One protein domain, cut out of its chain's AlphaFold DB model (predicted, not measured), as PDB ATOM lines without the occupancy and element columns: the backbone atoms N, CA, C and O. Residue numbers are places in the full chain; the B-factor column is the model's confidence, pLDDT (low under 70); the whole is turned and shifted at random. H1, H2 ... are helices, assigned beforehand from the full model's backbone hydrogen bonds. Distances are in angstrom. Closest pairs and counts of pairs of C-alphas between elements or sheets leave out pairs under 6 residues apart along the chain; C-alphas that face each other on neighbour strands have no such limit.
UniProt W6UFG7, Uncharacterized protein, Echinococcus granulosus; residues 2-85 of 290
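AT A GLANCE: This is residues 2 to 85 of the 290 residues of an uncharacterized protein of Echinococcus granulosus (UniProt W6UFG7). One long helix, H3, runs along most of the longest axis of a loose rod, with the short helix H1 packed on its residues 73 to 81 near one end and the short helix H2 close to its beginning at the other end. The long loop of residues 11 to 40 runs from the H1 end to H2, and the loop of residues 49 to 54 sticks out beyond H2. The printed part has 84 residues, with three named helices in the order H1, H2, H3 and no named strand; the class is all helix, with 43 residues in the helices. The whole is loose, with a radius of gyration of the C-alphas of 16.4 A and spans of 49 by 24 by 17 A.

IN THESE COORDINATES: Find C-alpha 2 at (-24.614, 7.414, 128.937); here H1 begins, and it covers residues 2 to 10. From Asn 11 to Val 40 you cross 30 residues with no named element. At C-alpha 41, at (-57.253, -2.747, 124.528), H2 begins, and it covers residues 41 to 48. After nine more residues, look for C-alpha 58 at (-52.003, -17.193, 125.423); from there H3, residues 58 to 83, runs 37.9 A to C-alpha 83 at (-29.334, 10.911, 136.850).

HOW THE PARTS SIT: Start at H1 and look across to H3, which it touches; the closest C-alphas are those of Cys 10 and Arg 73, 5.6 A apart. H3 touches H1 with residues 73 to 81 alone. The two run opposite ways at a steep tilt of 41 degrees. H1 and H2 are apart. Go on to H2, which is close to H3 but not clearly touching it; their closest C-alphas, of Met 44 and Phe 60, are 7.7 A apart. These two run opposite ways at a steep tilt of 55 degrees. On the backbone, H1 and H3 have every O i to N i+4 pair within hydrogen-bond range, and H2 has 3 of 4.

THE WHOLE: Look for the two C-alphas farthest apart at Pro 18 and Asn 52, 50.8 A from each other. The first and last printed C-alphas, of Leu 2 and Gln 85, are 10.8 A apart. The printed part has no cut. The link from H1 to H2 is long, with 30 residues, and the link from H2 to H3 is short, with 9; within it, residues 49 to 54 stand free. In the B-factor column the mean pLDDT of the printed part is 78.1, and residues 31 to 57 and residue 59 are under 70; H2 has a mean of 61, H1 of 90 and H3 of 85.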
ATOM      1  N   LEU A   2     -23.173   7.610 128.700       87.06
ATOM      2  CA  LEU A   2     -24.614   7.414 128.937       87.06
ATOM      3  C   LEU A   2     -25.204   6.182 128.219       87.06
ATOM      4  O   LEU A   2     -25.901   5.389 128.834       87.06
ATOM      5  N   GLN A   3     -24.849   5.948 126.948       89.62
ATOM      6  CA  GLN A   3     -25.287   4.737 126.237       89.62
ATOM      7  C   GLN A   3     -24.752   3.432 126.858       89.62
ATOM      8  O   GLN A   3     -25.402   2.397 126.748       89.62
ATOM      9  N   ALA A   4     -23.580   3.459 127.497       89.75
ATOM     10  CA  ALA A   4     -23.033   2.282 128.171       89.75
ATOM     11  C   ALA A   4     -23.817   1.986 129.458       89.75
ATOM     12  O   ALA A   4     -24.211   0.845 129.656       89.75
ATOM     13  N   GLU A   5     -24.138   3.022 130.238       89.75
ATOM     14  CA  GLU A   5     -24.970   2.917 131.445       89.75
ATOM     15  C   GLU A   5     -26.384   2.403 131.123       89.75
ATOM     16  O   GLU A   5     -26.911   1.517 131.789       89.75
ATOM     17  N   ILE A   6     -26.990   2.899 130.037       91.06
ATOM     18  CA  ILE A   6     -28.291   2.405 129.560       91.06
ATOM     19  C   ILE A   6     -28.185   0.931 129.137       91.06
ATOM     20  O   ILE A   6     -29.080   0.138 129.431       91.06
ATOM     21  N   ASN A   7     -27.101   0.539 128.465       92.94
ATOM     22  CA  ASN A   7     -26.902  -0.851 128.058       92.94
ATOM     23  C   ASN A   7     -26.721  -1.782 129.264       92.94
ATOM     24  O   ASN A   7     -27.280  -2.875 129.252       92.94
ATOM     25  N   GLU A   8     -25.973  -1.354 130.282       91.75
ATOM     26  CA  GLU A   8     -25.712  -2.122 131.504       91.75
ATOM     27  C   GLU A   8     -26.973  -2.268 132.367       91.75
ATOM     28  O   GLU A   8     -27.337  -3.383 132.745       91.75
ATOM     29  N   ASN A   9     -27.705  -1.173 132.594       91.31
ATOM     30  CA  ASN A   9     -28.834  -1.164 133.527       91.31
ATOM     31  C   ASN A   9     -30.147  -1.610 132.865       91.31
ATOM     32  O   ASN A   9     -30.974  -2.266 133.496       91.31
ATOM     33  N   CYS A  10     -30.348  -1.275 131.584       90.94
ATOM     34  CA  CYS A  10     -31.626  -1.465 130.889       90.94
ATOM     35  C   CYS A  10     -31.581  -2.517 129.768       90.94
ATOM     36  O   CYS A  10     -32.631  -2.849 129.210       90.94
ATOM     37  N   ASN A  11     -30.403  -3.064 129.430       92.38
ATOM     38  CA  ASN A  11     -30.218  -4.076 128.376       92.38
ATOM     39  C   ASN A  11     -30.864  -3.690 127.029       92.38
ATOM     40  O   ASN A  11     -31.468  -4.523 126.344       92.38
ATOM     41  N   CYS A  12     -30.785  -2.411 126.653       91.81
ATOM     42  CA  CYS A  12     -31.366  -1.897 125.416       91.81
ATOM     43  C   CYS A  12     -30.591  -0.695 124.870       91.81
ATOM     44  O   CYS A  12     -29.974   0.047 125.624       91.81
ATOM     45  N   ASN A  13     -30.664  -0.476 123.556       93.00
ATOM     46  CA  ASN A  13     -30.050   0.671 122.894       93.00
ATOM     47  C   ASN A  13     -31.016   1.864 122.810       93.00
ATOM     48  O   ASN A  13     -32.189   1.705 122.456       93.00
ATOM     49  N   ALA A  14     -30.527   3.076 123.064       92.19
ATOM     50  CA  ALA A  14     -31.293   4.296 122.839       92.19
ATOM     51  C   ALA A  14     -30.981   4.849 121.438       92.19
ATOM     52  O   ALA A  14     -29.851   4.767 120.970       92.19
ATOM     53  N   ILE A  15     -31.998   5.361 120.741       90.31
ATOM     54  CA  ILE A  15     -31.878   5.759 119.327       90.31
ATOM     55  C   ILE A  15     -31.197   7.122 119.154       90.31
ATOM     56  O   ILE A  15     -30.616   7.403 118.112       90.31
ATOM     57  N   GLU A  16     -31.268   7.973 120.173       89.88
ATOM     58  CA  GLU A  16     -30.708   9.323 120.157       89.88
ATOM     59  C   GLU A  16     -29.188   9.370 120.384       89.88
ATOM     60  O   GLU A  16     -28.575  10.417 120.174       89.88
ATOM     61  N   PHE A  17     -28.575   8.256 120.801       90.44
ATOM     62  CA  PHE A  17     -27.142   8.173 121.072       90.44
ATOM     63  C   PHE A  17     -26.448   7.179 120.129       90.44
ATOM     64  O   PHE A  17     -27.073   6.237 119.639       90.44
ATOM     65  N   PRO A  18     -25.134   7.346 119.883       91.31
ATOM     66  CA  PRO A  18     -24.363   6.385 119.102       91.31
ATOM     67  C   PRO A  18     -24.393   4.985 119.723       91.31
ATOM     68  O   PRO A  18     -24.108   4.819 120.910       91.31
ATOM     69  N   ILE A  19     -24.697   3.977 118.908       90.31
ATOM     70  CA  ILE A  19     -24.828   2.582 119.342       90.31
ATOM     71  C   ILE A  19     -23.448   2.006 119.683       90.31
ATOM     72  O   ILE A  19     -22.510   2.111 118.897       90.31
ATOM     73  N   ILE A  20     -23.345   1.363 120.850       87.38
ATOM     74  CA  ILE A  20     -22.115   0.692 121.310       87.38
ATOM     75  C   ILE A  20     -22.193  -0.825 121.083       87.38
ATOM     76  O   ILE A  20     -21.198  -1.447 120.722       87.38
ATOM     77  N   ASN A  21     -23.367  -1.431 121.292       86.56
ATOM     78  CA  ASN A  21     -23.559  -2.877 121.197       86.56
ATOM     79  C   ASN A  21     -24.693  -3.213 120.223       86.56
ATOM     80  O   ASN A  21     -25.864  -3.040 120.550       86.56
ATOM     81  N   ASN A  22     -24.353  -3.753 119.054       86.94
ATOM     82  CA  ASN A  22     -25.333  -4.105 118.019       86.94
ATOM     83  C   ASN A  22     -26.210  -5.319 118.371       86.94
ATOM     84  O   ASN A  22     -27.181  -5.583 117.668       86.94
ATOM     85  N   SER A  23     -25.888  -6.060 119.434       89.50
ATOM     86  CA  SER A  23     -26.641  -7.251 119.847       89.50
ATOM     87  C   SER A  23     -27.882  -6.928 120.686       89.50
ATOM     88  O   SER A  23     -28.726  -7.801 120.880       89.50
ATOM     89  N   LEU A  24     -27.997  -5.702 121.213       89.75
ATOM     90  CA  LEU A  24     -29.132  -5.286 122.040       89.75
ATOM     91  C   LEU A  24     -30.243  -4.648 121.184       89.75
ATOM     92  O   LEU A  24     -29.951  -3.878 120.264       89.75
ATOM     93  N   PRO A  25     -31.528  -4.909 121.486       89.44
ATOM     94  CA  PRO A  25     -32.639  -4.259 120.798       89.44
ATOM     95  C   PRO A  25     -32.754  -2.787 121.212       89.44
ATOM     96  O   PRO A  25     -32.264  -2.386 122.269       89.44
ATOM     97  N   PHE A  26     -33.460  -1.976 120.424       90.75
ATOM     98  CA  PHE A  26     -33.799  -0.618 120.853       90.75
ATOM     99  C   PHE A  26     -34.737  -0.642 122.067       90.75
ATOM    100  O   PHE A  26     -35.604  -1.510 122.162       90.75
ATOM    101  N   CYS A  27     -34.626   0.336 122.968       89.50
ATOM    102  CA  CYS A  27     -35.476   0.409 124.165       89.50
ATOM    103  C   CYS A  27     -36.974   0.534 123.835       89.50
ATOM    104  O   CYS A  27     -37.804   0.093 124.619       89.50
ATOM    105  N   MET A  28     -37.316   1.084 122.662       84.75
ATOM    106  CA  MET A  28     -38.696   1.145 122.153       84.75
ATOM    107  C   MET A  28     -39.087  -0.063 121.288       84.75
ATOM    108  O   MET A  28     -40.222  -0.141 120.823       84.75
ATOM    109  N   SER A  29     -38.163  -0.990 121.023       82.81
ATOM    110  CA  SER A  29     -38.452  -2.158 120.198       82.81
ATOM    111  C   SER A  29     -39.351  -3.118 120.962       82.81
ATOM    112  O   SER A  29     -38.996  -3.600 122.040       82.81
ATOM    113  N   MET A  30     -40.475  -3.463 120.345       73.75
ATOM    114  CA  MET A  30     -41.191  -4.695 120.657       73.75
ATOM    115  C   MET A  30     -40.552  -5.834 119.853       73.75
ATOM    116  O   MET A  30     -40.006  -5.595 118.774       73.75
ATOM    117  N   VAL A  31     -40.519  -7.040 120.424       66.06
ATOM    118  CA  VAL A  31     -39.862  -8.206 119.802       66.06
ATOM    119  C   VAL A  31     -40.681  -8.706 118.611       66.06
ATOM    120  O   VAL A  31     -40.098  -9.099 117.605       66.06
ATOM    121  N   ASP A  32     -42.009  -8.579 118.680       65.19
ATOM    122  CA  ASP A  32     -42.908  -8.895 117.577       65.19
ATOM    123  C   ASP A  32     -43.624  -7.651 117.038       65.19
ATOM    124  O   ASP A  32     -44.091  -6.783 117.781       65.19
ATOM    125  N   PHE A  33     -43.780  -7.595 115.711       55.84
ATOM    126  CA  PHE A  33     -44.751  -6.709 115.075       55.84
ATOM    127  C   PHE A  33     -46.152  -7.202 115.424       55.84
ATOM    128  O   PHE A  33     -46.734  -8.061 114.752       55.84
ATOM    129  N   VAL A  34     -46.706  -6.650 116.493       55.84
ATOM    130  CA  VAL A  34     -48.101  -6.856 116.846       55.84
ATOM    131  C   VAL A  34     -48.965  -6.314 115.704       55.84
ATOM    132  O   VAL A  34     -49.023  -5.110 115.466       55.84
ATOM    133  N   LYS A  35     -49.644  -7.203 114.968       55.62
ATOM    134  CA  LYS A  35     -50.655  -6.791 113.984       55.62
ATOM    135  C   LYS A  35     -51.705  -5.939 114.700       55.62
ATOM    136  O   LYS A  35     -52.271  -6.395 115.691       55.62
ATOM    137  N   GLU A  36     -52.005  -4.762 114.152       55.53
ATOM    138  CA  GLU A  36     -52.915  -3.729 114.692       55.53
ATOM    139  C   GLU A  36     -54.249  -4.290 115.229       55.53
ATOM    140  O   GLU A  36     -54.796  -3.829 116.224       55.53
ATOM    141  N   ASN A  37     -54.723  -5.391 114.641       57.44
ATOM    142  CA  ASN A  37     -55.986  -6.036 114.994       57.44
ATOM    143  C   ASN A  37     -55.927  -7.000 116.199       57.44
ATOM    144  O   ASN A  37     -56.972  -7.545 116.564       57.44
ATOM    145  N   ARG A  38     -54.746  -7.266 116.779       58.47
ATOM    146  CA  ARG A  38     -54.529  -8.324 117.789       58.47
ATOM    147  C   ARG A  38     -54.205  -7.823 119.197       58.47
ATOM    148  O   ARG A  38     -54.390  -8.589 120.133       58.47
ATOM    149  N   CYS A  39     -53.832  -6.550 119.365       62.72
ATOM    150  CA  CYS A  39     -53.705  -5.922 120.686       62.72
ATOM    151  C   CYS A  39     -54.600  -4.694 120.853       62.72
ATOM    152  O   CYS A  39     -54.149  -3.590 121.139       62.72
ATOM    153  N   VAL A  40     -55.902  -4.899 120.651       65.31
ATOM    154  CA  VAL A  40     -56.915  -3.858 120.849       65.31
ATOM    155  C   VAL A  40     -57.381  -3.885 122.303       65.31
ATOM    156  O   VAL A  40     -58.190  -4.738 122.670       65.31
ATOM    157  N   TYR A  41     -56.916  -2.920 123.104       65.81
ATOM    158  CA  TYR A  41     -57.253  -2.747 124.528       65.81
ATOM    159  C   TYR A  41     -58.755  -2.920 124.824       65.81
ATOM    160  O   TYR A  41     -59.150  -3.579 125.781       65.81
ATOM    161  N   GLU A  42     -59.620  -2.408 123.949       65.25
ATOM    162  CA  GLU A  42     -61.072  -2.464 124.133       65.25
ATOM    163  C   GLU A  42     -61.674  -3.877 123.984       65.25
ATOM    164  O   GLU A  42     -62.650  -4.215 124.653       65.25
ATOM    165  N   LYS A  43     -61.091  -4.723 123.122       61.06
ATOM    166  CA  LYS A  43     -61.465  -6.145 123.011       61.06
ATOM    167  C   LYS A  43     -60.881  -6.958 124.171       61.06
ATOM    168  O   LYS A  43     -61.496  -7.927 124.596       61.06
ATOM    169  N   MET A  44     -59.738  -6.519 124.697       59.41
ATOM    170  CA  MET A  44     -58.996  -7.153 125.789       59.41
ATOM    171  C   MET A  44     -59.690  -6.995 127.153       59.41
ATOM    172  O   MET A  44     -59.839  -7.978 127.874       59.41
ATOM    173  N   VAL A  45     -60.196  -5.799 127.481       61.41
ATOM    174  CA  VAL A  45     -60.945  -5.546 128.731       61.41
ATOM    175  C   VAL A  45     -62.272  -6.315 128.750       61.41
ATOM    176  O   VAL A  45     -62.594  -6.992 129.725       61.41
ATOM    177  N   LYS A  46     -63.001  -6.316 127.626       61.31
ATOM    178  CA  LYS A  46     -64.288  -7.024 127.492       61.31
ATOM    179  C   LYS A  46     -64.158  -8.549 127.618       61.31
ATOM    180  O   LYS A  46     -65.119  -9.209 128.003       61.31
ATOM    181  N   GLN A  47     -62.994  -9.121 127.299       59.16
ATOM    182  CA  GLN A  47     -62.737 -10.562 127.406       59.16
ATOM    183  C   GLN A  47     -62.399 -10.988 128.847       59.16
ATOM    184  O   GLN A  47     -62.798 -12.073 129.260       59.16
ATOM    185  N   ALA A  48     -61.741 -10.118 129.624       55.81
ATOM    186  CA  ALA A  48     -61.462 -10.328 131.048       55.81
ATOM    187  C   ALA A  48     -62.705 -10.139 131.946       55.81
ATOM    188  O   ALA A  48     -62.823 -10.782 132.986       55.81
ATOM    189  N   GLU A  49     -63.654  -9.290 131.539       58.56
ATOM    190  CA  GLU A  49     -64.898  -9.019 132.282       58.56
ATOM    191  C   GLU A  49     -66.009 -10.066 132.059       58.56
ATOM    192  O   GLU A  49     -66.998 -10.102 132.802       58.56
ATOM    193  N   MET A  50     -65.878 -10.953 131.065       56.12
ATOM    194  CA  MET A  50     -66.860 -12.015 130.836       56.12
ATOM    195  C   MET A  50     -66.730 -13.127 131.887       56.12
ATOM    196  O   MET A  50     -65.796 -13.922 131.875       56.12
ATOM    197  N   ARG A  51     -67.745 -13.234 132.757       49.31
ATOM    198  CA  ARG A  51     -67.871 -14.182 133.889       49.31
ATOM    199  C   ARG A  51     -67.768 -15.688 133.562       49.31
ATOM    200  O   ARG A  51     -67.893 -16.484 134.479       49.31
ATOM    201  N   ASN A  52     -67.542 -16.081 132.306       57.75
ATOM    202  CA  ASN A  52     -67.378 -17.473 131.856       57.75
ATOM    203  C   ASN A  52     -66.274 -17.621 130.782       57.75
ATOM    204  O   ASN A  52     -66.373 -18.467 129.895       57.75
ATOM    205  N   ALA A  53     -65.230 -16.787 130.816       52.06
ATOM    206  CA  ALA A  53     -64.065 -16.952 129.950       52.06
ATOM    207  C   ALA A  53     -63.042 -17.911 130.587       52.06
ATOM    208  O   ALA A  53     -62.624 -17.721 131.730       52.06
ATOM    209  N   THR A  54     -62.616 -18.940 129.849       59.28
ATOM    210  CA  THR A  54     -61.444 -19.770 130.172       59.28
ATOM    211  C   THR A  54     -60.172 -18.934 130.060       59.28
ATOM    212  O   THR A  54     -59.485 -19.008 129.052       59.28
ATOM    213  N   GLY A  55     -59.885 -18.129 131.085       58.34
ATOM    214  CA  GLY A  55     -58.664 -17.333 131.209       58.34
ATOM    215  C   GLY A  55     -58.402 -16.340 130.061       58.34
ATOM    216  O   GLY A  55     -59.107 -16.306 129.051       58.34
ATOM    217  N   PRO A  56     -57.386 -15.478 130.203       63.22
ATOM    218  CA  PRO A  56     -56.858 -14.737 129.067       63.22
ATOM    219  C   PRO A  56     -56.238 -15.702 128.043       63.22
ATOM    220  O   PRO A  56     -55.598 -16.684 128.413       63.22
ATOM    221  N   SER A  57     -56.408 -15.421 126.747       66.94
ATOM    222  CA  SER A  57     -55.738 -16.184 125.681       66.94
ATOM    223  C   SER A  57     -54.204 -16.111 125.810       66.94
ATOM    224  O   SER A  57     -53.668 -15.092 126.241       66.94
ATOM    225  N   GLU A  58     -53.480 -17.152 125.400       73.19
ATOM    226  CA  GLU A  58     -52.003 -17.193 125.423       73.19
ATOM    227  C   GLU A  58     -51.364 -16.036 124.621       73.19
ATOM    228  O   GLU A  58     -50.354 -15.451 125.017       73.19
ATOM    229  N   GLU A  59     -52.022 -15.625 123.536       69.88
ATOM    230  CA  GLU A  59     -51.626 -14.473 122.718       69.88
ATOM    231  C   GLU A  59     -51.745 -13.140 123.483       69.88
ATOM    232  O   GLU A  59     -50.911 -12.250 123.312       69.88
ATOM    233  N   PHE A  60     -52.746 -13.012 124.365       71.56
ATOM    234  CA  PHE A  60     -52.926 -11.834 125.221       71.56
ATOM    235  C   PHE A  60     -51.784 -11.706 126.232       71.56
ATOM    236  O   PHE A  60     -51.178 -10.641 126.334       71.56
ATOM    237  N   LEU A  61     -51.453 -12.803 126.918       74.88
ATOM    238  CA  LEU A  61     -50.357 -12.844 127.891       74.88
ATOM    239  C   LEU A  61     -49.013 -12.495 127.237       74.88
ATOM    240  O   LEU A  61     -48.203 -11.779 127.820       74.88
ATOM    241  N   THR A  62     -48.800 -12.943 125.999       78.62
ATOM    242  CA  THR A  62     -47.584 -12.636 125.235       78.62
ATOM    243  C   THR A  62     -47.500 -11.150 124.873       78.62
ATOM    244  O   THR A  62     -46.448 -10.534 125.038       78.62
ATOM    245  N   CYS A  63     -48.606 -10.542 124.428       77.12
ATOM    246  CA  CYS A  63     -48.634  -9.118 124.091       77.12
ATOM    247  C   CYS A  63     -48.450  -8.217 125.320       77.12
ATOM    248  O   CYS A  63     -47.668  -7.266 125.278       77.12
ATOM    249  N   GLU A  64     -49.128  -8.533 126.425       78.00
ATOM    250  CA  GLU A  64     -48.976  -7.815 127.693       78.00
ATOM    251  C   GLU A  64     -47.535  -7.913 128.215       78.00
ATOM    252  O   GLU A  64     -46.948  -6.901 128.597       78.00
ATOM    253  N   ALA A  65     -46.924  -9.100 128.154       82.06
ATOM    254  CA  ALA A  65     -45.533  -9.294 128.551       82.06
ATOM    255  C   ALA A  65     -44.557  -8.473 127.691       82.06
ATOM    256  O   ALA A  65     -43.653  -7.835 128.232       82.06
ATOM    257  N   GLN A  66     -44.743  -8.433 126.367       81.31
ATOM    258  CA  GLN A  66     -43.890  -7.634 125.479       81.31
ATOM    259  C   GLN A  66     -44.052  -6.129 125.702       81.31
ATOM    260  O   GLN A  66     -43.057  -5.401 125.708       81.31
ATOM    261  N   LEU A  67     -45.284  -5.659 125.916       82.00
ATOM    262  CA  LEU A  67     -45.554  -4.252 126.200       82.00
ATOM    263  C   LEU A  67     -44.963  -3.833 127.549       82.00
ATOM    264  O   LEU A  67     -44.342  -2.775 127.635       82.00
ATOM    265  N   ASN A  68     -45.107  -4.667 128.581       86.00
ATOM    266  CA  ASN A  68     -44.502  -4.418 129.887       86.00
ATOM    267  C   ASN A  68     -42.970  -4.413 129.793       86.00
ATOM    268  O   ASN A  68     -42.341  -3.497 130.308       86.00
ATOM    269  N   MET A  69     -42.367  -5.324 129.021       85.50
ATOM    270  CA  MET A  69     -40.919  -5.320 128.788       85.50
ATOM    271  C   MET A  69     -40.438  -4.040 128.084       85.50
ATOM    272  O   MET A  69     -39.407  -3.474 128.451       85.50
ATOM    273  N   ALA A  70     -41.172  -3.562 127.075       86.19
ATOM    274  CA  ALA A  70     -40.858  -2.302 126.399       86.19
ATOM    275  C   ALA A  70     -41.044  -1.099 127.339       86.19
ATOM    276  O   ALA A  70     -40.191  -0.213 127.390       86.19
ATOM    277  N   ARG A  71     -42.121  -1.088 128.132       88.88
ATOM    278  CA  ARG A  71     -42.380  -0.069 129.155       88.88
ATOM    279  C   ARG A  71     -41.246  -0.004 130.172       88.88
ATOM    280  O   ARG A  71     -40.750   1.087 130.436       88.88
ATOM    281  N   ASP A  72     -40.819  -1.143 130.703       91.44
ATOM    282  CA  ASP A  72     -39.770  -1.220 131.719       91.44
ATOM    283  C   ASP A  72     -38.433  -0.715 131.173       91.44
ATOM    284  O   ASP A  72     -37.746   0.060 131.838       91.44
ATOM    285  N   ARG A  73     -38.100  -1.046 129.919       91.25
ATOM    286  CA  ARG A  73     -36.919  -0.502 129.225       91.25
ATOM    287  C   ARG A  73     -36.986   1.014 129.059       91.25
ATOM    288  O   ARG A  73     -35.991   1.695 129.291       91.25
ATOM    289  N   ILE A  74     -38.142   1.553 128.667       91.25
ATOM    290  CA  ILE A  74     -38.343   3.001 128.499       91.25
ATOM    291  C   ILE A  74     -38.239   3.724 129.847       91.25
ATOM    292  O   ILE A  74     -37.585   4.763 129.930       91.25
ATOM    293  N   LEU A  75     -38.846   3.175 130.902       93.25
ATOM    294  CA  LEU A  75     -38.775   3.740 132.250       93.25
ATOM    295  C   LEU A  75     -37.353   3.684 132.805       93.25
ATOM    296  O   LEU A  75     -36.863   4.692 133.303       93.25
ATOM    297  N   CYS A  76     -36.669   2.549 132.659       93.44
ATOM    298  CA  CYS A  76     -35.274   2.400 133.059       93.44
ATOM    299  C   CYS A  76     -34.385   3.429 132.350       93.44
ATOM    300  O   CYS A  76     -33.644   4.161 133.002       93.44
ATOM    301  N   LYS A  77     -34.531   3.569 131.027       93.38
ATOM    302  CA  LYS A  77     -33.821   4.589 130.250       93.38
ATOM    303  C   LYS A  77     -34.090   5.997 130.792       93.38
ATOM    304  O   LYS A  77     -33.149   6.769 130.941       93.38
ATOM    305  N   ALA A  78     -35.348   6.339 131.073       92.06
ATOM    306  CA  ALA A  78     -35.707   7.654 131.598       92.06
ATOM    307  C   ALA A  78     -35.065   7.926 132.971       92.06
ATOM    308  O   ALA A  78     -34.579   9.031 133.194       92.06
ATOM    309  N   LEU A  79     -35.011   6.918 133.848       92.00
ATOM    310  CA  LEU A  79     -34.353   7.011 135.155       92.00
ATOM    311  C   LEU A  79     -32.844   7.228 135.015       92.00
ATOM    312  O   LEU A  79     -32.306   8.139 135.638       92.00
ATOM    313  N   VAL A  80     -32.179   6.458 134.147       89.88
ATOM    314  CA  VAL A  80     -30.748   6.647 133.864       89.88
ATOM    315  C   VAL A  80     -30.513   8.043 133.291       89.88
ATOM    316  O   VAL A  80     -29.657   8.768 133.769       89.88
ATOM    317  N   MET A  81     -31.307   8.493 132.319       88.44
ATOM    318  CA  MET A  81     -31.152   9.842 131.766       88.44
ATOM    319  C   MET A  81     -31.353  10.943 132.812       88.44
ATOM    320  O   MET A  81     -30.659  11.954 132.745       88.44
ATOM    321  N   GLN A  82     -32.269  10.758 133.768       88.06
ATOM    322  CA  GLN A  82     -32.523  11.717 134.843       88.06
ATOM    323  C   GLN A  82     -31.303  11.902 135.755       88.06
ATOM    324  O   GLN A  82     -31.015  13.027 136.158       88.06
ATOM    325  N   GLU A  83     -30.560  10.835 136.046       83.56
ATOM    326  CA  GLU A  83     -29.334  10.911 136.850       83.56
ATOM    327  C   GLU A  83     -28.254  11.776 136.178       83.56
ATOM    328  O   GLU A  83     -27.533  12.519 136.842       83.56
ATOM    329  N   PHE A  84     -28.207  11.764 134.845       80.56
ATOM    330  CA  PHE A  84     -27.251  12.535 134.047       80.56
ATOM    331  C   PHE A  84     -27.758  13.935 133.655       80.56
ATOM    332  O   PHE A  84     -27.089  14.623 132.890       80.56
ATOM    333  N   GLN A  85     -28.911  14.390 134.169       77.19
ATOM    334  CA  GLN A  85     -29.389  15.767 133.950       77.19
ATOM    335  C   GLN A  85     -28.625  16.820 134.770       77.19
ATOM    336  O   GLN A  85     -28.830  18.014 134.563       77.19
TER     337      GLN A  85